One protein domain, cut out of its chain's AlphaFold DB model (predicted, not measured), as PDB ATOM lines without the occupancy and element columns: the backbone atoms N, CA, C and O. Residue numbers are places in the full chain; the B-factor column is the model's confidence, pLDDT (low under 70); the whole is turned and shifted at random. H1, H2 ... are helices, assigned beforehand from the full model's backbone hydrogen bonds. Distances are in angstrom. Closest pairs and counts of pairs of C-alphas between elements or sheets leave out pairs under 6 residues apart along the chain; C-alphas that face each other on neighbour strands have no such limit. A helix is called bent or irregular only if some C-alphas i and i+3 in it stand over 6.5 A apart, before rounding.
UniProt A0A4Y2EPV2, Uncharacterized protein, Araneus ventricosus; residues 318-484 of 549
ATOM      1  N   ARG A 318      25.761   4.563  -0.727       91.12
ATOM      2  CA  ARG A 318      24.483   5.191  -1.076       91.12
ATOM      3  C   ARG A 318      24.673   6.520  -1.803       91.12
ATOM      4  O   ARG A 318      23.941   6.815  -2.739       91.12
ATOM      5  N   LYS A 319      25.638   7.333  -1.367       91.44
ATOM      6  CA  LYS A 319      25.849   8.690  -1.888       91.44
ATOM      7  C   LYS A 319      26.693   8.731  -3.166       91.44
ATOM      8  O   LYS A 319      26.450   9.575  -4.022       91.44
ATOM      9  N   PHE A 320      27.666   7.829  -3.294       90.19
ATOM     10  CA  PHE A 320      28.630   7.760  -4.401       90.19
ATOM     11  C   PHE A 320      28.848   6.323  -4.906       90.19
ATOM     12  O   PHE A 320      29.982   5.834  -4.952       90.19
ATOM     13  N   PRO A 321      27.782   5.601  -5.287       90.00
ATOM     14  CA  PRO A 321      27.878   4.184  -5.640       90.00
ATOM     15  C   PRO A 321      28.834   3.940  -6.804       90.00
ATOM     16  O   PRO A 321      29.613   2.987  -6.794       90.00
ATOM     17  N   ARG A 322      28.820   4.833  -7.799       86.88
ATOM     18  CA  ARG A 322      29.642   4.699  -9.003       86.88
ATOM     19  C   ARG A 322      31.122   4.817  -8.684       86.88
ATOM     20  O   ARG A 322      31.937   4.030  -9.164       86.88
ATOM     21  N   GLU A 323      31.476   5.805  -7.880       86.00
ATOM     22  CA  GLU A 323      32.839   6.085  -7.465       86.00
ATOM     23  C   GLU A 323      33.379   4.984  -6.558       86.00
ATOM     24  O   GLU A 323      34.484   4.495  -6.792       86.00
ATOM     25  N   MET A 324      32.574   4.548  -5.585       89.50
ATOM     26  CA  MET A 324      32.918   3.455  -4.680       89.50
ATOM     27  C   MET A 324      33.225   2.178  -5.463       89.50
ATOM     28  O   MET A 324      34.328   1.646  -5.356       89.50
ATOM     29  N   VAL A 325      32.308   1.734  -6.328       88.44
ATOM     30  CA  VAL A 325      32.520   0.537  -7.156       88.44
ATOM     31  C   VAL A 325      33.751   0.689  -8.044       88.44
ATOM     32  O   VAL A 325      34.549  -0.236  -8.146       88.44
ATOM     33  N   SER A 326      33.964   1.863  -8.644       84.44
ATOM     34  CA  SER A 326      35.127   2.092  -9.509       84.44
ATOM     35  C   SER A 326      36.454   1.862  -8.784       84.44
ATOM     36  O   SER A 326      37.349   1.265  -9.370       84.44
ATOM     37  N   HIS A 327      36.577   2.285  -7.522       85.06
ATOM     38  CA  HIS A 327      37.775   2.025  -6.718       85.06
ATOM     39  C   HIS A 327      37.890   0.572  -6.269       85.06
ATOM     40  O   HIS A 327      38.992   0.032  -6.198       85.06
ATOM     41  N   PHE A 328      36.762  -0.070  -5.992       87.88
ATOM     42  CA  PHE A 328      36.728  -1.472  -5.613       87.88
ATOM     43  C   PHE A 328      37.067  -2.429  -6.756       87.88
ATOM     44  O   PHE A 328      37.547  -3.521  -6.495       87.88
ATOM     45  N   LEU A 329      36.875  -2.031  -8.013       85.81
ATOM     46  CA  LEU A 329      37.318  -2.812  -9.174       85.81
ATOM     47  C   LEU A 329      38.831  -2.698  -9.441       85.81
ATOM     48  O   LEU A 329      39.356  -3.384 -10.317       85.81
ATOM     49  N   GLN A 330      39.544  -1.851  -8.695       82.88
ATOM     50  CA  GLN A 330      40.988  -1.663  -8.811       82.88
ATOM     51  C   GLN A 330      41.739  -2.477  -7.734       82.88
ATOM     52  O   GLN A 330      41.253  -2.690  -6.624       82.88
ATOM     53  N   TRP A 331      42.967  -2.907  -8.022       81.12
ATOM     54  CA  TRP A 331      43.852  -3.668  -7.138       81.12
ATOM     55  C   TRP A 331      44.463  -2.796  -6.034       81.12
ATOM     56  O   TRP A 331      45.036  -1.762  -6.368       81.12
ATOM     57  N   PRO A 332      44.406  -3.177  -4.747       80.50
ATOM     58  CA  PRO A 332      44.108  -4.518  -4.240       80.50
ATOM     59  C   PRO A 332      42.645  -4.758  -3.865       80.50
ATOM     60  O   PRO A 332      42.276  -5.893  -3.577       80.50
ATOM     61  N   LEU A 333      41.796  -3.730  -3.888       85.50
ATOM     62  CA  LEU A 333      40.403  -3.842  -3.440       85.50
ATOM     63  C   LEU A 333      39.550  -4.770  -4.292       85.50
ATOM     64  O   LEU A 333      38.572  -5.308  -3.784       85.50
ATOM     65  N   SER A 334      39.940  -5.011  -5.538       86.12
ATOM     66  CA  SER A 334      39.281  -6.002  -6.375       86.12
ATOM     67  C   SER A 334      39.310  -7.380  -5.716       86.12
ATOM     68  O   SER A 334      38.308  -8.090  -5.774       86.12
ATOM     69  N   LEU A 335      40.402  -7.749  -5.031       83.88
ATOM     70  CA  LEU A 335      40.504  -9.009  -4.281       83.88
ATOM     71  C   LEU A 335      39.453  -9.070  -3.173       83.88
ATOM     72  O   LEU A 335      38.717 -10.044  -3.063       83.88
ATOM     73  N   THR A 336      39.317  -7.974  -2.428       86.56
ATOM     74  CA  THR A 336      38.267  -7.830  -1.416       86.56
ATOM     75  C   THR A 336      36.883  -7.897  -2.043       86.56
ATOM     76  O   THR A 336      35.986  -8.473  -1.442       86.56
ATOM     77  N   PHE A 337      36.709  -7.353  -3.251       89.19
ATOM     78  CA  PHE A 337      35.448  -7.463  -3.967       89.19
ATOM     79  C   PHE A 337      35.079  -8.916  -4.226       89.19
ATOM     80  O   PHE A 337      33.980  -9.289  -3.857       89.19
ATOM     81  N   VAL A 338      35.991  -9.737  -4.757       87.38
ATOM     82  CA  VAL A 338      35.735 -11.173  -4.992       87.38
ATOM     83  C   VAL A 338      35.419 -11.912  -3.698       87.38
ATOM     84  O   VAL A 338      34.444 -12.650  -3.620       87.38
ATOM     85  N   GLU A 339      36.210 -11.698  -2.645       87.75
ATOM     86  CA  GLU A 339      35.998 -12.399  -1.374       87.75
ATOM     87  C   GLU A 339      34.696 -11.990  -0.671       87.75
ATOM     88  O   GLU A 339      34.139 -12.759   0.116       87.75
ATOM     89  N   LYS A 340      34.220 -10.768  -0.928       91.00
ATOM     90  CA  LYS A 340      33.072 -10.143  -0.263       91.00
ATOM     91  C   LYS A 340      32.002  -9.695  -1.257       91.00
ATOM     92  O   LYS A 340      31.306  -8.714  -0.986       91.00
ATOM     93  N   THR A 341      31.845 -10.417  -2.370       92.19
ATOM     94  CA  THR A 341      30.982 -10.008  -3.489       92.19
ATOM     95  C   THR A 341      29.560  -9.710  -3.023       92.19
ATOM     96  O   THR A 341      29.049  -8.624  -3.281       92.19
ATOM     97  N   GLU A 342      28.937 -10.617  -2.267       93.50
ATOM     98  CA  GLU A 342      27.563 -10.441  -1.778       93.50
ATOM     99  C   GLU A 342      27.430  -9.286  -0.771       93.50
ATOM    100  O   GLU A 342      26.501  -8.482  -0.861       93.50
ATOM    101  N   GLU A 343      28.374  -9.153   0.168       92.06
ATOM    102  CA  GLU A 343      28.361  -8.069   1.159       92.06
ATOM    103  C   GLU A 343      28.454  -6.697   0.468       92.06
ATOM    104  O   GLU A 343      27.666  -5.800   0.766       92.06
ATOM    105  N   LEU A 344      29.375  -6.542  -0.489       92.19
ATOM    106  CA  LEU A 344      29.553  -5.305  -1.253       92.19
ATOM    107  C   LEU A 344      28.389  -5.050  -2.213       92.19
ATOM    108  O   LEU A 344      27.951  -3.907  -2.340       92.19
ATOM    109  N   TRP A 345      27.840  -6.095  -2.832       94.94
ATOM    110  CA  TRP A 345      26.658  -5.999  -3.686       94.94
ATOM    111  C   TRP A 345      25.438  -5.462  -2.937       94.94
ATOM    112  O   TRP A 345      24.695  -4.639  -3.468       94.94
ATOM    113  N   ASN A 346      25.274  -5.862  -1.676       94.00
ATOM    114  CA  ASN A 346      24.197  -5.389  -0.809       94.00
ATOM    115  C   ASN A 346      24.384  -3.945  -0.314       94.00
ATOM    116  O   ASN A 346      23.417  -3.326   0.128       94.00
ATOM    117  N   LEU A 347      25.600  -3.389  -0.377       93.12
ATOM    118  CA  LEU A 347      25.833  -1.968  -0.093       93.12
ATOM    119  C   LEU A 347      25.447  -1.070  -1.275       93.12
ATOM    120  O   LEU A 347      25.159   0.109  -1.069       93.12
ATOM    121  N   ILE A 348      25.443  -1.605  -2.499       94.12
ATOM    122  CA  ILE A 348      25.149  -0.850  -3.720       94.12
ATOM    123  C   ILE A 348      23.625  -0.666  -3.848       94.12
ATOM    124  O   ILE A 348      22.899  -1.661  -3.832       94.12
ATOM    125  N   PRO A 349      23.122   0.576  -4.010       94.31
ATOM    126  CA  PRO A 349      21.701   0.823  -4.240       94.31
ATOM    127  C   PRO A 349      21.188   0.133  -5.508       94.31
ATOM    128  O   PRO A 349      21.904   0.044  -6.511       94.31
ATOM    129  N   ASP A 350      19.940  -0.331  -5.480       95.12
ATOM    130  CA  ASP A 350      19.355  -1.140  -6.553       95.12
ATOM    131  C   ASP A 350      19.325  -0.406  -7.900       95.12
ATOM    132  O   ASP A 350      19.597  -1.007  -8.940       95.12
ATOM    133  N   GLU A 351      19.101   0.909  -7.889       93.31
ATOM    134  CA  GLU A 351      19.113   1.776  -9.072       93.31
ATOM    135  C   GLU A 351      20.492   1.888  -9.753       93.31
ATOM    136  O   GLU A 351      20.603   2.422 -10.858       93.31
ATOM    137  N   HIS A 352      21.550   1.387  -9.109       92.56
ATOM    138  CA  HIS A 352      22.916   1.390  -9.627       92.56
ATOM    139  C   HIS A 352      23.458  -0.001  -9.963       92.56
ATOM    140  O   HIS A 352      24.510  -0.096 -10.596       92.56
ATOM    141  N   LYS A 353      22.764  -1.081  -9.592       94.88
ATOM    142  CA  LYS A 353      23.233  -2.459  -9.804       94.88
ATOM    143  C   LYS A 353      23.417  -2.804 -11.282       94.88
ATOM    144  O   LYS A 353      24.459  -3.334 -11.665       94.88
ATOM    145  N   ASN A 354      22.472  -2.415 -12.136       93.00
ATOM    146  CA  ASN A 354      22.603  -2.588 -13.586       93.00
ATOM    147  C   ASN A 354      23.840  -1.864 -14.156       93.00
ATOM    148  O   ASN A 354      24.571  -2.422 -14.970       93.00
ATOM    149  N   TRP A 355      24.118  -0.646 -13.687       90.88
ATOM    150  CA  TRP A 355      25.276   0.140 -14.101       90.88
ATOM    151  C   TRP A 355      26.589  -0.552 -13.730       90.88
ATOM    152  O   TRP A 355      27.528  -0.519 -14.519       90.88
ATOM    153  N   VAL A 356      26.661  -1.204 -12.564       91.38
ATOM    154  CA  VAL A 356      27.853  -1.957 -12.143       91.38
ATOM    155  C   VAL A 356      28.130  -3.118 -13.089       91.38
ATOM    156  O   VAL A 356      29.263  -3.275 -13.543       91.38
ATOM    157  N   ILE A 357      27.095  -3.884 -13.435       93.12
ATOM    158  CA  ILE A 357      27.203  -4.999 -14.379       93.12
ATOM    159  C   ILE A 357      27.671  -4.478 -15.745       93.12
ATOM    160  O   ILE A 357      28.680  -4.948 -16.272       93.12
ATOM    161  N   VAL A 358      27.013  -3.446 -16.284       90.25
ATOM    162  CA  VAL A 358      27.411  -2.818 -17.556       90.25
ATOM    163  C   VAL A 358      28.846  -2.293 -17.492       90.25
ATOM    164  O   VAL A 358      29.590  -2.413 -18.463       90.25
ATOM    165  N   LYS A 359      29.275  -1.750 -16.349       87.75
ATOM    166  CA  LYS A 359      30.641  -1.266 -16.167       87.75
ATOM    167  C   LYS A 359      31.673  -2.377 -16.240       87.75
ATOM    168  O   LYS A 359      32.665  -2.219 -16.945       87.75
ATOM    169  N   ILE A 360      31.449  -3.482 -15.540       90.62
ATOM    170  CA  ILE A 360      32.361  -4.628 -15.571       90.62
ATOM    171  C   ILE A 360      32.411  -5.216 -16.981       90.62
ATOM    172  O   ILE A 360      33.503  -5.403 -17.508       90.62
ATOM    173  N   PHE A 361      31.255  -5.387 -17.632       90.75
ATOM    174  CA  PHE A 361      31.171  -5.824 -19.027       90.75
ATOM    175  C   PHE A 361      32.005  -4.926 -19.949       90.75
ATOM    176  O   PHE A 361      32.843  -5.391 -20.720       90.75
ATOM    177  N   ALA A 362      31.821  -3.614 -19.829       85.88
ATOM    178  CA  ALA A 362      32.531  -2.650 -20.646       85.88
ATOM    179  C   ALA A 362      34.046  -2.709 -20.426       85.88
ATOM    180  O   ALA A 362      34.801  -2.526 -21.375       85.88
ATOM    181  N   ILE A 363      34.500  -2.958 -19.194       83.94
ATOM    182  CA  ILE A 363      35.921  -3.125 -18.880       83.94
ATOM    183  C   ILE A 363      36.460  -4.418 -19.495       83.94
ATOM    184  O   ILE A 363      37.492  -4.377 -20.166       83.94
ATOM    185  N   LEU A 364      35.768  -5.542 -19.294       87.56
ATOM    186  CA  LEU A 364      36.170  -6.854 -19.806       87.56
ATOM    187  C   LEU A 364      36.323  -6.831 -21.329       87.56
ATOM    188  O   LEU A 364      37.341  -7.264 -21.863       87.56
ATOM    189  N   PHE A 365      35.366  -6.224 -22.028       87.06
ATOM    190  CA  PHE A 365      35.276  -6.316 -23.485       87.06
ATOM    191  C   PHE A 365      35.663  -5.037 -24.228       87.06
ATOM    192  O   PHE A 365      35.413  -4.921 -25.425       87.06
ATOM    193  N   HIS A 366      36.324  -4.073 -23.576       80.88
ATOM    194  CA  HIS A 366      36.663  -2.799 -24.225       80.88
ATOM    195  C   HIS A 366      37.547  -2.930 -25.476       80.88
ATOM    196  O   HIS A 366      37.485  -2.064 -26.356       80.88
ATOM    197  N   LYS A 367      38.391  -3.970 -25.539       80.62
ATOM    198  CA  LYS A 367      39.256  -4.287 -26.691       80.62
ATOM    199  C   LYS A 367      38.591  -5.218 -27.702       80.62
ATOM    200  O   LYS A 367      39.137  -5.397 -28.784       80.62
ATOM    201  N   ASN A 368      37.442  -5.802 -27.369       81.81
ATOM    202  CA  ASN A 368      36.774  -6.733 -28.261       81.81
ATOM    203  C   ASN A 368      36.152  -5.961 -29.437       81.81
ATOM    204  O   ASN A 368      35.339  -5.051 -29.245       81.81
ATOM    205  N   THR A 369      36.540  -6.330 -30.658       81.12
ATOM    206  CA  THR A 369      36.096  -5.694 -31.908       81.12
ATOM    207  C   THR A 369      34.584  -5.766 -32.108       81.12
ATOM    208  O   THR A 369      34.005  -4.845 -32.681       81.12
ATOM    209  N   MET A 370      33.931  -6.794 -31.567       79.88
ATOM    210  CA  MET A 370      32.483  -7.001 -31.645       79.88
ATOM    211  C   MET A 370      31.702  -6.021 -30.765       79.88
ATOM    212  O   MET A 370      30.541  -5.728 -31.032       79.88
ATOM    213  N   VAL A 371      32.337  -5.467 -29.730       78.31
ATOM    214  CA  VAL A 371      31.714  -4.493 -28.821       78.31
ATOM    215  C   VAL A 371      32.001  -3.050 -29.253       78.31
ATOM    216  O   VAL A 371      31.254  -2.138 -28.897       78.31
ATOM    217  N   LEU A 372      33.032  -2.824 -30.083       74.00
ATOM    218  CA  LEU A 372      33.410  -1.492 -30.582       74.00
ATOM    219  C   LEU A 372      32.243  -0.686 -31.168       74.00
ATOM    220  O   LEU A 372      32.144   0.497 -30.830       74.00
ATOM    221  N   PRO A 373      31.342  -1.271 -31.985       75.19
ATOM    222  CA  PRO A 373      30.225  -0.526 -32.553       75.19
ATOM    223  C   PRO A 373      29.278   0.067 -31.524       75.19
ATOM    224  O   PRO A 373      28.625   1.057 -31.818       75.19
ATOM    225  N   PHE A 374      29.206  -0.528 -30.337       76.56
ATOM    226  CA  PHE A 374      28.264  -0.165 -29.282       76.56
ATOM    227  C   PHE A 374      28.922   0.703 -28.211       76.56
ATOM    228  O   PHE A 374      28.346   0.932 -27.150       76.56
ATOM    229  N   ARG A 375      30.125   1.235 -28.474       72.50
ATOM    230  CA  ARG A 375      30.810   2.130 -27.533       72.50
ATOM    231  C   ARG A 375      30.005   3.386 -27.206       72.50
ATOM    232  O   ARG A 375      30.115   3.877 -26.086       72.50
ATOM    233  N   TYR A 376      29.171   3.865 -28.130       72.88
ATOM    234  CA  TYR A 376      28.264   4.987 -27.870       72.88
ATOM    235  C   TYR A 376      27.280   4.681 -26.725       72.88
ATOM    236  O   TYR A 376      27.040   5.549 -25.888       72.88
ATOM    237  N   ASN A 377      26.839   3.425 -26.577       72.38
ATOM    238  CA  ASN A 377      26.011   3.004 -25.444       72.38
ATOM    239  C   ASN A 377      26.778   3.135 -24.116       72.38
ATOM    240  O   ASN A 377      26.203   3.529 -23.107       72.38
ATOM    241  N   PHE A 378      28.099   2.908 -24.078       71.06
ATOM    242  CA  PHE A 378      28.879   3.126 -22.846       71.06
ATOM    243  C   PHE A 378      28.896   4.592 -22.388       71.06
ATOM    244  O   PHE A 378      29.017   4.854 -21.184       71.06
ATOM    245  N   HIS A 379      28.772   5.543 -23.320       66.12
ATOM    246  CA  HIS A 379      28.675   6.966 -22.995       66.12
ATOM    247  C   HIS A 379      27.326   7.309 -22.357       66.12
ATOM    248  O   HIS A 379      27.306   8.058 -21.376       66.12
ATOM    249  N   GLU A 380      26.233   6.696 -22.820       60.81
ATOM    250  CA  GLU A 380      24.901   6.827 -22.211       60.81
ATOM    251  C   GLU A 380      24.921   6.384 -20.739       60.81
ATOM    252  O   GLU A 380      24.446   7.087 -19.844       60.81
ATOM    253  N   TYR A 381      25.627   5.289 -20.454       58.66
ATOM    254  CA  TYR A 381      25.826   4.791 -19.092       58.66
ATOM    255  C   TYR A 381      26.884   5.558 -18.287       58.66
ATOM    256  O   TYR A 381      27.087   5.273 -17.102       58.66
ATOM    257  N   ARG A 382      27.574   6.539 -18.887       63.03
ATOM    258  CA  ARG A 382      28.717   7.257 -18.291       63.03
ATOM    259  C   ARG A 382      29.702   6.307 -17.606       63.03
ATOM    260  O   ARG A 382      30.225   6.618 -16.534       63.03
ATOM    261  N   VAL A 383      29.919   5.125 -18.187       59.16
ATOM    262  CA  VAL A 383      30.659   4.032 -17.534       59.16
ATOM    263  C   VAL A 383      32.071   4.472 -17.140       59.16
ATOM    264  O   VAL A 383      32.567   4.123 -16.062       59.16
ATOM    265  N   PHE A 384      32.683   5.300 -17.985       54.00
ATOM    266  CA  PHE A 384      34.079   5.710 -17.872       54.00
ATOM    267  C   PHE A 384      34.281   7.214 -17.636       54.00
ATOM    268  O   PHE A 384      35.410   7.699 -17.641       54.00
ATOM    269  N   GLY A 385      33.213   7.974 -17.372       60.75
ATOM    270  CA  GLY A 385      33.309   9.437 -17.357       60.75
ATOM    271  C   GLY A 385      33.838   9.968 -18.697       60.75
ATOM    272  O   GLY A 385      33.450   9.464 -19.746       60.75
ATOM    273  N   LEU A 386      34.724  10.969 -18.660       54.19
ATOM    274  CA  LEU A 386      35.424  11.496 -19.845       54.19
ATOM    275  C   LEU A 386      36.586  10.605 -20.316       54.19
ATOM    276  O   LEU A 386      37.193  10.891 -21.344       54.19
ATOM    277  N   ARG A 387      36.923   9.550 -19.569       52.00
ATOM    278  CA  ARG A 387      38.061   8.686 -19.866       52.00
ATOM    279  C   ARG A 387      37.646   7.479 -20.687       52.00
ATOM    280  O   ARG A 387      36.509   7.026 -20.632       52.00
ATOM    281  N   HIS A 388      38.588   6.928 -21.439       54.31
ATOM    282  CA  HIS A 388      38.370   5.674 -22.140       54.31
ATOM    283  C   HIS A 388      38.559   4.457 -21.209       54.31
ATOM    284  O   HIS A 388      39.367   4.513 -20.278       54.31
ATOM    285  N   PRO A 389      37.889   3.321 -21.491       52.22
ATOM    286  CA  PRO A 389      37.941   2.098 -20.682       52.22
ATOM    287  C   PRO A 389      39.344   1.597 -20.321       52.22
ATOM    288  O   PRO A 389      39.554   1.077 -19.227       52.22
ATOM    289  N   TYR A 390      40.311   1.778 -21.226       52.34
ATOM    290  CA  TYR A 390      41.688   1.311 -21.053       52.34
ATOM    291  C   TYR A 390      42.480   2.100 -19.995       52.34
ATOM    292  O   TYR A 390      43.543   1.652 -19.575       52.34
ATOM    293  N   THR A 391      41.952   3.236 -19.523       54.03
ATOM    294  CA  THR A 391      42.617   4.131 -18.557       54.03
ATOM    295  C   THR A 391      42.106   3.996 -17.122       54.03
ATOM    296  O   THR A 391      42.463   4.813 -16.270       54.03
ATOM    297  N   ILE A 392      41.284   2.982 -16.800       59.06
ATOM    298  CA  ILE A 392      41.036   2.675 -15.385       59.06
ATOM    299  C   ILE A 392      42.342   2.122 -14.807       59.06
ATOM    300  O   ILE A 392      42.645   0.927 -14.885       59.06
ATOM    301  N   ALA A 393      43.138   3.031 -14.252       56.88
ATOM    302  CA  ALA A 393      44.364   2.711 -13.555       56.88
ATOM    303  C   ALA A 393      44.072   1.679 -12.458       56.88
ATOM    304  O   ALA A 393      43.084   1.788 -11.733       56.88
ATOM    305  N   GLY A 394      44.930   0.664 -12.358       60.91
ATOM    306  CA  GLY A 394      44.883  -0.300 -11.262       60.91
ATOM    307  C   GLY A 394      43.966  -1.510 -11.442       60.91
ATOM    308  O   GLY A 394      43.873  -2.278 -10.499       60.91
ATOM    309  N   ILE A 395      43.322  -1.769 -12.588       69.44
ATOM    310  CA  ILE A 395      42.660  -3.080 -12.787       69.44
ATOM    311  C   ILE A 395      43.698  -4.206 -12.625       69.44
ATOM    312  O   ILE A 395      44.703  -4.218 -13.337       69.44
ATOM    313  N   HIS A 396      43.444  -5.125 -11.684       57.62
ATOM    314  CA  HIS A 396      44.361  -6.205 -11.297       57.62
ATOM    315  C   HIS A 396      44.727  -7.108 -12.482       57.62
ATOM    316  O   HIS A 396      45.892  -7.231 -12.851       57.62
ATOM    317  N   SER A 397      43.705  -7.714 -13.082       70.62
ATOM    318  CA  SER A 397      43.773  -8.595 -14.242       70.62
ATOM    319  C   SER A 397      42.368  -8.770 -14.820       70.62
ATOM    320  O   SER A 397      41.376  -8.506 -14.133       70.62
ATOM    321  N   VAL A 398      42.289  -9.196 -16.083       76.06
ATOM    322  CA  VAL A 398      41.014  -9.551 -16.725       76.06
ATOM    323  C   VAL A 398      40.390 -10.740 -15.993       76.06
ATOM    324  O   VAL A 398      39.261 -10.614 -15.541       76.06
ATOM    325  N   ASP A 399      41.169 -11.789 -15.710       78.44
ATOM    326  CA  ASP A 399      40.738 -12.987 -14.972       78.44
ATOM    327  C   ASP A 399      40.049 -12.649 -13.640       78.44
ATOM    328  O   ASP A 399      39.077 -13.268 -13.216       78.44
ATOM    329  N   HIS A 400      40.561 -11.638 -12.935       80.19
ATOM    330  CA  HIS A 400      39.985 -11.223 -11.663       80.19
ATOM    331  C   HIS A 400      38.616 -10.562 -11.841       80.19
ATOM    332  O   HIS A 400      37.706 -10.791 -11.048       80.19
ATOM    333  N   LEU A 401      38.464  -9.744 -12.881       87.31
ATOM    334  CA  LEU A 401      37.180  -9.144 -13.227       87.31
ATOM    335  C   LEU A 401      36.188 -10.176 -13.767       87.31
ATOM    336  O   LEU A 401      34.996 -10.010 -13.535       87.31
ATOM    337  N   GLU A 402      36.656 -11.227 -14.439       91.25
ATOM    338  CA  GLU A 402      35.825 -12.359 -14.861       91.25
ATOM    339  C   GLU A 402      35.230 -13.083 -13.650       91.25
ATOM    340  O   GLU A 402      34.029 -13.331 -13.619       91.25
ATOM    341  N   ASN A 403      36.020 -13.314 -12.597       91.12
ATOM    342  CA  ASN A 403      35.497 -13.886 -11.351       91.12
ATOM    343  C   ASN A 403      34.450 -12.968 -10.700       91.12
ATOM    344  O   ASN A 403      33.365 -13.425 -10.349       91.12
ATOM    345  N   ILE A 404      34.736 -11.659 -10.603       91.56
ATOM    346  CA  ILE A 404      33.757 -10.676 -10.102       91.56
ATOM    347  C   ILE A 404      32.477 -10.720 -10.942       91.56
ATOM    348  O   ILE A 404      31.378 -10.666 -10.394       91.56
ATOM    349  N   TRP A 405      32.615 -10.798 -12.266       94.94
ATOM    350  CA  TRP A 405      31.497 -10.889 -13.192       94.94
ATOM    351  C   TRP A 405      30.638 -12.117 -12.911       94.94
ATOM    352  O   TRP A 405      29.440 -11.962 -12.702       94.94
ATOM    353  N   VAL A 406      31.235 -13.309 -12.859       95.31
ATOM    354  CA  VAL A 406      30.518 -14.572 -12.632       95.31
ATOM    355  C   VAL A 406      29.805 -14.563 -11.280       95.31
ATOM    356  O   VAL A 406      28.611 -14.870 -11.214       95.31
ATOM    357  N   ASP A 407      30.495 -14.143 -10.218       94.69
ATOM    358  CA  ASP A 407      29.926 -14.092  -8.871       94.69
ATOM    359  C   ASP A 407      28.761 -13.101  -8.788       94.69
ATOM    360  O   ASP A 407      27.687 -13.444  -8.286       94.69
ATOM    361  N   LEU A 408      28.934 -11.887  -9.326       95.00
ATOM    362  CA  LEU A 408      27.863 -10.892  -9.377       95.00
ATOM    363  C   LEU A 408      26.690 -11.376 -10.216       95.00
ATOM    364  O   LEU A 408      25.541 -11.194  -9.820       95.00
ATOM    365  N   TRP A 409      26.957 -11.997 -11.360       96.31
ATOM    366  CA  TRP A 409      25.921 -12.491 -12.254       96.31
ATOM    367  C   TRP A 409      25.038 -13.534 -11.570       96.31
ATOM    368  O   TRP A 409      23.814 -13.483 -11.684       96.31
ATOM    369  N   LYS A 410      25.648 -14.433 -10.790       95.94
ATOM    370  CA  LYS A 410      24.948 -15.471 -10.028       95.94
ATOM    371  C   LYS A 410      24.007 -14.903  -8.963       95.94
ATOM    372  O   LYS A 410      22.930 -15.455  -8.760       95.94
ATOM    373  N   ILE A 411      24.398 -13.821  -8.286       95.69
ATOM    374  CA  ILE A 411      23.608 -13.222  -7.192       95.69
ATOM    375  C   ILE A 411      22.691 -12.073  -7.644       95.69
ATOM    376  O   ILE A 411      21.898 -11.556  -6.857       95.69
ATOM    377  N   SER A 412      22.807 -11.633  -8.897       95.50
ATOM    378  CA  SER A 412      22.023 -10.522  -9.438       95.50
ATOM    379  C   SER A 412      20.632 -10.963  -9.875       95.50
ATOM    380  O   SER A 412      20.462 -12.025 -10.473       95.50
ATOM    381  N   LEU A 413      19.644 -10.089  -9.665       96.31
ATOM    382  CA  LEU A 413      18.318 -10.237 -10.261       96.31
ATOM    383  C   LEU A 413      18.396 -10.097 -11.784       96.31
ATOM    384  O   LEU A 413      19.184  -9.309 -12.311       96.31
ATOM    385  N   ASP A 414      17.514 -10.804 -12.483       95.75
ATOM    386  CA  ASP A 414      17.474 -10.801 -13.947       95.75
ATOM    387  C   ASP A 414      17.165  -9.415 -14.530       95.75
ATOM    388  O   ASP A 414      17.698  -9.040 -15.575       95.75
ATOM    389  N   SER A 415      16.406  -8.593 -13.798       95.69
ATOM    390  CA  SER A 415      16.143  -7.197 -14.163       95.69
ATOM    391  C   SER A 415      17.415  -6.346 -14.242       95.69
ATOM    392  O   SER A 415      17.486  -5.435 -15.066       95.69
ATOM    393  N   TYR A 416      18.447  -6.645 -13.443       94.81
ATOM    394  CA  TYR A 416      19.730  -5.938 -13.508       94.81
ATOM    395  C   TYR A 416      20.600  -6.404 -14.680       94.81
ATOM    396  O   TYR A 416      21.457  -5.646 -15.133       94.81
ATOM    397  N   LYS A 417      20.373  -7.627 -15.177       95.25
ATOM    398  CA  LYS A 417      21.104  -8.239 -16.297       95.25
ATOM    399  C   LYS A 417      20.574  -7.776 -17.659       95.25
ATOM    400  O   LYS A 417      21.366  -7.666 -18.591       95.25
ATOM    401  N   SER A 418      19.276  -7.456 -17.763       93.50
ATOM    402  CA  SER A 418      18.605  -7.074 -19.027       93.50
ATOM    403  C   SER A 418      19.379  -6.063 -19.878       93.50
ATOM    404  O   SER A 418      19.587  -6.333 -21.061       93.50
ATOM    405  N   PRO A 419      19.916  -4.960 -19.314       91.31
ATOM    406  CA  PRO A 419      20.653  -3.985 -20.114       91.31
ATOM    407  C   PRO A 419      21.870  -4.575 -20.840       91.31
ATOM    408  O   PRO A 419      22.216  -4.142 -21.936       91.31
ATOM    409  N   VAL A 420      22.524  -5.597 -20.286       91.44
ATOM    410  CA  VAL A 420      23.645  -6.242 -20.983       91.44
ATOM    411  C   VAL A 420      23.172  -6.916 -22.271       91.44
ATOM    412  O   VAL A 420      23.835  -6.828 -23.307       91.44
ATOM    413  N   PHE A 421      22.001  -7.547 -22.229       93.00
ATOM    414  CA  PHE A 421      21.408  -8.194 -23.392       93.00
ATOM    415  C   PHE A 421      20.978  -7.195 -24.453       93.00
ATOM    416  O   PHE A 421      21.347  -7.334 -25.621       93.00
ATOM    417  N   ASP A 422      20.227  -6.187 -24.020       89.62
ATOM    418  CA  ASP A 422      19.545  -5.252 -24.907       89.62
ATOM    419  C   ASP A 422      20.527  -4.305 -25.601       89.62
ATOM    420  O   ASP A 422      20.364  -4.007 -26.783       89.62
ATOM    421  N   TYR A 423      21.580  -3.873 -24.896       88.44
ATOM    422  CA  TYR A 423      22.514  -2.864 -25.407       88.44
ATOM    423  C   TYR A 423      23.811  -3.431 -25.980       88.44
ATOM    424  O   TYR A 423      24.483  -2.724 -26.737       88.44
ATOM    425  N   PHE A 424      24.181  -4.670 -25.636       90.06
ATOM    426  CA  PHE A 424      25.473  -5.232 -26.034       90.06
ATOM    427  C   PHE A 424      25.351  -6.598 -26.697       90.06
ATOM    428  O   PHE A 424      25.708  -6.713 -27.869       90.06
ATOM    429  N   ILE A 425      24.835  -7.616 -26.004       93.00
ATOM    430  CA  ILE A 425      24.897  -9.004 -26.494       93.00
ATOM    431  C   ILE A 425      24.089  -9.181 -27.777       93.00
ATOM    432  O   ILE A 425      24.649  -9.571 -28.801       93.00
ATOM    433  N   PHE A 426      22.793  -8.862 -27.768       92.56
ATOM    434  CA  PHE A 426      21.969  -9.068 -28.959       92.56
ATOM    435  C   PHE A 426      22.296  -8.112 -30.094       92.56
ATOM    436  O   PHE A 426      22.368  -8.587 -31.223       92.56
ATOM    437  N   PRO A 427      22.584  -6.822 -29.854       90.81
ATOM    438  CA  PRO A 427      23.125  -5.976 -30.907       90.81
ATOM    439  C   PRO A 427      24.408  -6.547 -31.525       90.81
ATOM    440  O   PRO A 427      24.540  -6.530 -32.747       90.81
ATOM    441  N   SER A 428      25.314  -7.123 -30.724       89.81
ATOM    442  CA  SER A 428      26.526  -7.776 -31.241       89.81
ATOM    443  C   SER A 428      26.191  -9.006 -32.083       89.81
ATOM    444  O   SER A 428      26.676  -9.121 -33.203       89.81
ATOM    445  N   ILE A 429      25.319  -9.893 -31.601       90.06
ATOM    446  CA  ILE A 429      24.900 -11.081 -32.358       90.06
ATOM    447  C   ILE A 429      24.179 -10.683 -33.650       90.06
ATOM    448  O   ILE A 429      24.461 -11.245 -34.695       90.06
ATOM    449  N   MET A 430      23.292  -9.688 -33.626       87.81
ATOM    450  CA  MET A 430      22.580  -9.238 -34.828       87.81
ATOM    451  C   MET A 430      23.521  -8.574 -35.836       87.81
ATOM    452  O   MET A 430      23.359  -8.754 -37.037       87.81
ATOM    453  N   LYS A 431      24.514  -7.816 -35.359       85.69
ATOM    454  CA  LYS A 431      25.474  -7.129 -36.227       85.69
ATOM    455  C   LYS A 431      26.512  -8.076 -36.835       85.69
ATOM    456  O   LYS A 431      26.928  -7.855 -37.966       85.69
ATOM    457  N   PHE A 432      26.954  -9.080 -36.079       80.81
ATOM    458  CA  PHE A 432      28.058  -9.967 -36.464       80.81
ATOM    459  C   PHE A 432      27.623 -11.402 -36.787       80.81
ATOM    460  O   PHE A 432      28.442 -12.187 -37.243       80.81
ATOM    461  N   GLY A 433      26.353 -11.749 -36.583       68.00
ATOM    462  CA  GLY A 433      25.795 -13.080 -36.844       68.00
ATOM    463  C   GLY A 433      25.529 -13.390 -38.318       68.00
ATOM    464  O   GLY A 433      25.119 -14.499 -38.636       68.00
ATOM    465  N   GLY A 434      25.787 -12.445 -39.227       68.19
ATOM    466  CA  GLY A 434      25.818 -12.708 -40.667       68.19
ATOM    467  C   GLY A 434      24.569 -12.264 -41.433       68.19
ATOM    468  O   GLY A 434      24.083 -11.150 -41.250       68.19
ATOM    469  N   ASN A 435      24.136 -13.103 -42.379       76.81
ATOM    470  CA  ASN A 435      23.162 -12.784 -43.430       76.81
ATOM    471  C   ASN A 435      21.712 -12.583 -42.916       76.81
ATOM    472  O   ASN A 435      21.372 -12.923 -41.784       76.81
ATOM    473  N   GLU A 436      20.830 -12.040 -43.766       84.94
ATOM    474  CA  GLU A 436      19.414 -11.784 -43.425       84.94
ATOM    475  C   GLU A 436      18.649 -13.049 -42.989       84.94
ATOM    476  O   GLU A 436      17.714 -12.970 -42.184       84.94
ATOM    477  N   GLU A 437      19.058 -14.221 -43.484       85.12
ATOM    478  CA  GLU A 437      18.470 -15.514 -43.120       85.12
ATOM    479  C   GLU A 437      18.737 -15.862 -41.653       85.12
ATOM    480  O   GLU A 437      17.795 -16.203 -40.935       85.12
ATOM    481  N   PHE A 438      19.982 -15.708 -41.181       85.19
ATOM    482  CA  PHE A 438      20.318 -15.897 -39.769       85.19
ATOM    483  C   PHE A 438      19.523 -14.940 -38.888       85.19
ATOM    484  O   PHE A 438      18.969 -15.367 -37.881       85.19
ATOM    485  N   LEU A 439      19.423 -13.662 -39.262       85.00
ATOM    486  CA  LEU A 439      18.689 -12.678 -38.465       85.00
ATOM    487  C   LEU A 439      17.200 -13.036 -38.363       85.00
ATOM    488  O   LEU A 439      16.623 -13.015 -37.274       85.00
ATOM    489  N   THR A 440      16.588 -13.412 -39.487       88.88
ATOM    490  CA  THR A 440      15.190 -13.861 -39.535       88.88
ATOM    491  C   THR A 440      14.990 -15.080 -38.646       88.88
ATOM    492  O   THR A 440      14.073 -15.115 -37.825       88.88
ATOM    493  N   TYR A 441      15.878 -16.065 -38.763       86.31
ATOM    494  CA  TYR A 441      15.842 -17.268 -37.951       86.31
ATOM    495  C   TYR A 441      16.046 -16.955 -36.459       86.31
ATOM    496  O   TYR A 441      15.257 -17.399 -35.628       86.31
ATOM    497  N   PHE A 442      17.034 -16.136 -36.098       87.31
ATOM    498  CA  PHE A 442      17.327 -15.720 -34.725       87.31
ATOM    499  C   PHE A 442      16.109 -15.084 -34.039       87.31
ATOM    500  O   PHE A 442      15.856 -15.349 -32.864       87.31
ATOM    501  N   LEU A 443      15.333 -14.292 -34.785       88.06
ATOM    502  CA  LEU A 443      14.135 -13.611 -34.292       88.06
ATOM    503  C   LEU A 443      12.876 -14.493 -34.257       88.06
ATOM    504  O   LEU A 443      11.963 -14.193 -33.495       88.06
ATOM    505  N   THR A 444      12.792 -15.546 -35.077       90.69
ATOM    506  CA  THR A 444      11.549 -16.331 -35.254       90.69
ATOM    507  C   THR A 444      11.598 -17.743 -34.673       90.69
ATOM    508  O   THR A 444      10.553 -18.318 -34.377       90.69
ATOM    509  N   SER A 445      12.788 -18.314 -34.480       86.69
ATOM    510  CA  SER A 445      12.983 -19.720 -34.085       86.69
ATOM    511  C   SER A 445      12.890 -19.998 -32.582       86.69
ATOM    512  O   SER A 445      12.976 -21.152 -32.160       86.69
ATOM    513  N   GLY A 446      12.776 -18.959 -31.752       89.69
ATOM    514  CA  GLY A 446      12.940 -19.087 -30.304       89.69
ATOM    515  C   GLY A 446      14.407 -19.137 -29.848       89.69
ATOM    516  O   GLY A 446      14.679 -19.325 -28.661       89.69
ATOM    517  N   LEU A 447      15.377 -19.022 -30.770       87.94
ATOM    518  CA  LEU A 447      16.807 -19.059 -30.449       87.94
ATOM    519  C   LEU A 447      17.201 -17.932 -29.490       87.94
ATOM    520  O   LEU A 447      17.932 -18.172 -28.527       87.94
ATOM    521  N   LYS A 448      16.698 -16.716 -29.722       92.56
ATOM    522  CA  LYS A 448      16.941 -15.577 -28.834       92.56
ATOM    523  C   LYS A 448      16.517 -15.902 -27.401       92.56
ATOM    524  O   LYS A 448      17.297 -15.696 -26.481       92.56
ATOM    525  N   GLU A 449      15.332 -16.467 -27.207       93.75
ATOM    526  CA  GLU A 449      14.776 -16.829 -25.901       93.75
ATOM    527  C   GLU A 449      15.594 -17.937 -25.226       93.75
ATOM    528  O   GLU A 449      15.891 -17.844 -24.032       93.75
ATOM    529  N   LYS A 450      16.027 -18.952 -25.989       92.44
ATOM    530  CA  LYS A 450      16.941 -19.997 -25.494       92.44
ATOM    531  C   LYS A 450      18.265 -19.395 -25.009       92.44
ATOM    532  O   LYS A 450      18.751 -19.769 -23.943       92.44
ATOM    533  N   LEU A 451      18.830 -18.445 -25.757       93.25
ATOM    534  CA  LEU A 451      20.068 -17.752 -25.385       93.25
ATOM    535  C   LEU A 451      19.874 -16.809 -24.195       93.25
ATOM    536  O   LEU A 451      20.747 -16.762 -23.335       93.25
ATOM    537  N   ILE A 452      18.736 -16.111 -24.088       94.75
ATOM    538  CA  ILE A 452      18.381 -15.335 -22.887       94.75
ATOM    539  C   ILE A 452      18.406 -16.255 -21.668       94.75
ATOM    540  O   ILE A 452      19.077 -15.947 -20.689       94.75
ATOM    541  N   HIS A 453      17.722 -17.399 -21.732       94.31
ATOM    542  CA  HIS A 453      17.684 -18.344 -20.620       94.31
ATOM    543  C   HIS A 453      19.082 -18.876 -20.268       94.31
ATOM    544  O   HIS A 453      19.457 -18.903 -19.092       94.31
ATOM    545  N   LEU A 454      19.878 -19.258 -21.275       94.94
ATOM    546  CA  LEU A 454      21.265 -19.684 -21.078       94.94
ATOM    547  C   LEU A 454      22.078 -18.596 -20.374       94.94
ATOM    548  O   LEU A 454      22.680 -18.851 -19.337       94.94
ATOM    549  N   PHE A 455      22.078 -17.376 -20.901       95.75
ATOM    550  CA  PHE A 455      22.899 -16.313 -20.344       95.75
ATOM    551  C   PHE A 455      22.400 -15.835 -18.980       95.75
ATOM    552  O   PHE A 455      23.218 -15.502 -18.132       95.75
ATOM    553  N   LEU A 456      21.092 -15.832 -18.707       94.62
ATOM    554  CA  LEU A 456      20.555 -15.500 -17.381       94.62
ATOM    555  C   LEU A 456      21.033 -16.473 -16.299       94.62
ATOM    556  O   LEU A 456      21.319 -16.045 -15.176       94.62
ATOM    557  N   THR A 457      21.134 -17.756 -16.654       94.06
ATOM    558  CA  THR A 457      21.538 -18.840 -15.750       94.06
ATOM    559  C   THR A 457      23.051 -19.060 -15.707       94.06
ATOM    560  O   THR A 457      23.552 -19.580 -14.712       94.06
ATOM    561  N   ASN A 458      23.786 -18.625 -16.735       95.56
ATOM    562  CA  ASN A 458      25.226 -18.815 -16.845       95.56
ATOM    563  C   ASN A 458      25.949 -17.556 -17.363       95.56
ATOM    564  O   ASN A 458      25.998 -17.287 -18.564       95.56
ATOM    565  N   GLY A 459      26.571 -16.812 -16.444       94.44
ATOM    566  CA  GLY A 459      27.379 -15.635 -16.778       94.44
ATOM    567  C   GLY A 459      28.693 -15.963 -17.498       94.44
ATOM    568  O   GLY A 459      29.178 -15.124 -18.259       94.44
ATOM    569  N   GLU A 460      29.247 -17.170 -17.320       96.31
ATOM    570  CA  GLU A 460      30.466 -17.628 -18.012       96.31
ATOM    571  C   GLU A 460      30.219 -17.798 -19.511       96.31
ATOM    572  O   GLU A 460      31.088 -17.488 -20.320       96.31
ATOM    573  N   ALA A 461      29.002 -18.188 -19.902       96.19
ATOM    574  CA  ALA A 461      28.630 -18.300 -21.308       96.19
ATOM    575  C   ALA A 461      28.741 -16.952 -22.053       96.19
ATOM    576  O   ALA A 461      29.041 -16.928 -23.243       96.19
ATOM    577  N   ILE A 462      28.562 -15.818 -21.364       95.94
ATOM    578  CA  ILE A 462      28.794 -14.489 -21.954       95.94
ATOM    579  C   ILE A 462      30.294 -14.239 -22.142       95.94
ATOM    580  O   ILE A 462      30.695 -13.694 -23.168       95.94
ATOM    581  N   LEU A 463      31.128 -14.641 -21.177       95.00
ATOM    582  CA  LEU A 463      32.584 -14.532 -21.306       95.00
ATOM    583  C   LEU A 463      33.083 -15.360 -22.496       95.00
ATOM    584  O   LEU A 463      33.813 -14.846 -23.337       95.00
ATOM    585  N   GLU A 464      32.607 -16.600 -22.620       94.56
ATOM    586  CA  GLU A 464      32.915 -17.492 -23.743       94.56
ATOM    587  C   GLU A 464      32.459 -16.921 -25.093       94.56
ATOM    588  O   GLU A 464      33.195 -17.032 -26.074       94.56
ATOM    589  N   LEU A 465      31.298 -16.247 -25.145       94.25
ATOM    590  CA  LEU A 465      30.800 -15.604 -26.369       94.25
ATOM    591  C   LEU A 465      31.821 -14.605 -26.931       94.25
ATOM    592  O   LEU A 465      32.079 -14.566 -28.133       94.25
ATOM    593  N   TYR A 466      32.415 -13.806 -26.048       92.75
ATOM    594  CA  TYR A 466      33.352 -12.748 -26.411       92.75
ATOM    595  C   TYR A 466      34.829 -13.164 -26.320       92.75
ATOM    596  O   TYR A 466      35.701 -12.350 -26.627       92.75
ATOM    597  N   ALA A 467      35.132 -14.401 -25.919       89.19
ATOM    598  CA  ALA A 467      36.498 -14.925 -25.899       89.19
ATOM    599  C   ALA A 467      37.000 -15.304 -27.303       89.19
ATOM    600  O   ALA A 467      38.201 -15.240 -27.569       89.19
ATOM    601  N   GLY A 468      36.095 -15.697 -28.206       85.06
ATOM    602  CA  GLY A 468      36.445 -16.063 -29.575       85.06
ATOM    603  C   GLY A 468      36.795 -14.868 -30.464       85.06
ATOM    604  O   GLY A 468      36.406 -13.724 -30.226       85.06
ATOM    605  N   THR A 469      37.528 -15.147 -31.542       83.44
ATOM    606  CA  THR A 469      37.911 -14.150 -32.555       83.44
ATOM    607  C   THR A 469      36.758 -13.764 -33.482       83.44
ATOM    608  O   THR A 469      36.829 -12.730 -34.142       83.44
ATOM    609  N   ASN A 470      35.706 -14.586 -33.539       85.56
ATOM    610  CA  ASN A 470      34.534 -14.428 -34.397       85.56
ATOM    611  C   ASN A 470      33.253 -14.775 -33.613       85.56
ATOM    612  O   ASN A 470      33.222 -15.771 -32.895       85.56
ATOM    613  N   MET A 471      32.211 -13.947 -33.754       87.62
ATOM    614  CA  MET A 471      30.941 -14.090 -33.032       87.62
ATOM    615  C   MET A 471      30.229 -15.384 -33.424       87.62
ATOM    616  O   MET A 471      29.625 -16.043 -32.583       87.62
ATOM    617  N   GLU A 472      30.319 -15.754 -34.700       84.19
ATOM    618  CA  GLU A 472      29.704 -16.958 -35.245       84.19
ATOM    619  C   GLU A 472      30.290 -18.226 -34.605       84.19
ATOM    620  O   GLU A 472      29.552 -19.016 -34.017       84.19
ATOM    621  N   ASP A 473      31.618 -18.378 -34.643       86.69
ATOM    622  CA  ASP A 473      32.326 -19.534 -34.078       86.69
ATOM    623  C   ASP A 473      32.090 -19.647 -32.564       86.69
ATOM    624  O   ASP A 473      31.822 -20.733 -32.041       86.69
ATOM    625  N   SER A 474      32.124 -18.511 -31.855       91.12
ATOM    626  CA  SER A 474      31.791 -18.450 -30.431       91.12
ATOM    627  C   SER A 474      30.366 -18.930 -30.158       91.12
ATOM    628  O   SER A 474      30.142 -19.713 -29.233       91.12
ATOM    629  N   LEU A 475      29.395 -18.485 -30.960       90.56
ATOM    630  CA  LEU A 475      27.993 -18.858 -30.800       90.56
ATOM    631  C   LEU A 475      27.770 -20.348 -31.095       90.56
ATOM    632  O   LEU A 475      27.071 -21.014 -30.333       90.56
ATOM    633  N   GLN A 476      28.404 -20.896 -32.138       87.25
ATOM    634  CA  GLN A 476      28.364 -22.333 -32.439       87.25
ATOM    635  C   GLN A 476      28.947 -23.162 -31.292       87.25
ATOM    636  O   GLN A 476      28.321 -24.128 -30.852       87.25
ATOM    637  N   SER A 477      30.116 -22.763 -30.780       91.19
ATOM    638  CA  SER A 477      30.775 -23.423 -29.650       91.19
ATOM    639  C   SER A 477      29.887 -23.413 -28.402       91.19
ATOM    640  O   SER A 477      29.685 -24.450 -27.768       91.19
ATOM    641  N   LEU A 478      29.281 -22.265 -28.086       92.50
ATOM    642  CA  LEU A 478      28.356 -22.118 -26.961       92.50
ATOM    643  C   LEU A 478      27.126 -23.008 -27.085       92.50
ATOM    644  O   LEU A 478      26.755 -23.689 -26.129       92.50
ATOM    645  N   ILE A 479      26.500 -23.016 -28.258       88.44
ATOM    646  CA  ILE A 479      25.321 -23.835 -28.535       88.44
ATOM    647  C   ILE A 479      25.662 -25.318 -28.401       88.44
ATOM    648  O   ILE A 479      24.948 -26.053 -27.718       88.44
ATOM    649  N   ALA A 480      26.774 -25.752 -29.001       88.44
ATOM    650  CA  ALA A 480      27.232 -27.133 -28.923       88.44
ATOM    651  C   ALA A 480      27.530 -27.564 -27.478       88.44
ATOM    652  O   ALA A 480      27.232 -28.698 -27.106       88.44
ATOM    653  N   LYS A 481      28.085 -26.657 -26.666       93.38
ATOM    654  CA  LYS A 481      28.466 -26.923 -25.277       93.38
ATOM    655  C   LYS A 481      27.279 -26.932 -24.314       93.38
ATOM    656  O   LYS A 481      27.198 -27.820 -23.470       93.38
ATOM    657  N   TYR A 482      26.376 -25.958 -24.413       91.00
ATOM    658  CA  TYR A 482      25.361 -25.706 -23.383       91.00
ATOM    659  C   TYR A 482      23.934 -26.079 -23.781       91.00
ATOM    660  O   TYR A 482      23.077 -26.192 -22.906       91.00
ATOM    661  N   ILE A 483      23.654 -26.277 -25.072       85.44
ATOM    662  CA  ILE A 483      22.309 -26.619 -25.554       85.44
ATOM    663  C   ILE A 483      22.346 -27.851 -26.487       85.44
ATOM    664  O   ILE A 483      21.817 -27.804 -27.599       85.44
ATOM    665  N   PRO A 484      22.948 -28.985 -26.064       73.88
ATOM    666  CA  PRO A 484      23.153 -30.138 -26.942       73.88
ATOM    667  C   PRO A 484      21.854 -30.865 -27.328       73.88
ATOM    668  O   PRO A 484      21.760 -31.370 -28.443       73.88
TER     669      PRO A 484
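This is residues 318 to 484 of the 549 residues of an uncharacterized protein of Araneus ventricosus (UniProt A0A4Y2EPV2). This is an elongated helical body in two connected parts, with the long, kinked helix H7 running from one to the other. In the first part H4 and H6 lie side by side, running opposite ways, with the short helices H1, H2 and H3 over one end and H5 with a long irregular stretch, residues 381 to 397, on one side; in the second, H9 and the hairpin of H10 and H11 gather by H7, with H8 at the far end. The printed part has 167 residues, with eleven named helices in the order H1 to H11 and no named strand; the class is all helix. It is compact, with a radius of gyration of the C-alphas of 15.9 A, and its C-alphas span 47 by 30 by 27 A.

Start at C-alpha 414, at (17.474, -10.801, -13.947), where H7, residues 414 to 432, begins; it runs 24.9 A to C-alpha 432 at (28.058, -9.967, -36.464), with a kink of 43 degrees near residue 421. Before it you find H6, residues 398 to 411, 20.2 A long, and H4, residues 350 to 364, 22.2 A long. H5, residues 372 to 380, lies between these two along the chain. Three short helices come first: H1, residues 321 to 328, H2, residues 333 to 339, and H3, residues 341 to 347. After H7 look for H8, residues 436 to 444, H9, residues 447 to 457 and 15.4 A long, and H10, residues 460 to 467. H11, residues 471 to 482, is 16.1 A long and ends at C-alpha 482, at (25.361, -25.706, -23.383). H4, H5 and H7 are irregular: C-alphas 351 and 354 are 7.2 A apart, 373 and 376 are 7.5 A apart, and 423 and 426 are 7.2 A apart.

Begin at the hub, H7, which touches H4, H5, H9 and H11. Its residues 415 to 420 alone touch H4, the same way at a shallow tilt of 34 degrees, only just short of steep; the closest C-alphas, of Asn 354 and Tyr 416, are 4.4 A apart. Its residues 423 to 427 alone touch H5, with the C-alphas of Phe 374 and Phe 424 closest at 6.6 A. H7 and H9 only just touch, with 3 pairs of C-alphas within 8 A, the closest being Asp 414 and Leu 456 at 6.6 A. Residues 428 to 432 of H7 touch H11, closest at the C-alphas of Phe 432 and Met 471, 6.1 A apart. H10 and H11 form a helical hairpin at a shallow tilt of 28 degrees, with the C-alphas of Leu 465 and Ser 474 closest at 5.1 A. H8 is close to H9 but not clearly touching, the C-alphas of Phe 442 and Lys 448 being closest at 5.9 A. Move back to H4 and H6: they touch, opposite ways at a shallow tilt of 30 degrees, with the C-alphas of Leu 364 and Val 398 closest at 6.3 A. H2 touches H6 at a steep tilt of 46 degrees, Val 338 and Ile 404 having the closest C-alphas at 5.5 A. H3 touches H6 too, closest at the C-alphas of Thr 341 and Leu 408, 6.7 A apart. H1 touches residues 352 to 356 of H4 alone, the C-alphas of Pro 321 and His 352 being closest at 7.0 A. In H1, H2, H3, H6, H8, H9, H10 and H11 every O i to N i+4 pair is within hydrogen-bond range; H4 has 9 of 11, H7 9 of 15, and H5 2 of 5, beside 5 of 6 O i to N i+3 pairs.

Look for the farthest C-alphas at Lys 319 and Glu 437, 48.4 A apart. The printed part has no cut. The link from H5 to H6 is long, 17 residues; that from H4 to H5 is short, and the others are tight. The mean pLDDT of the printed part is 85.1, and it is under 70 at residues 379 to 396 and 433 to 434.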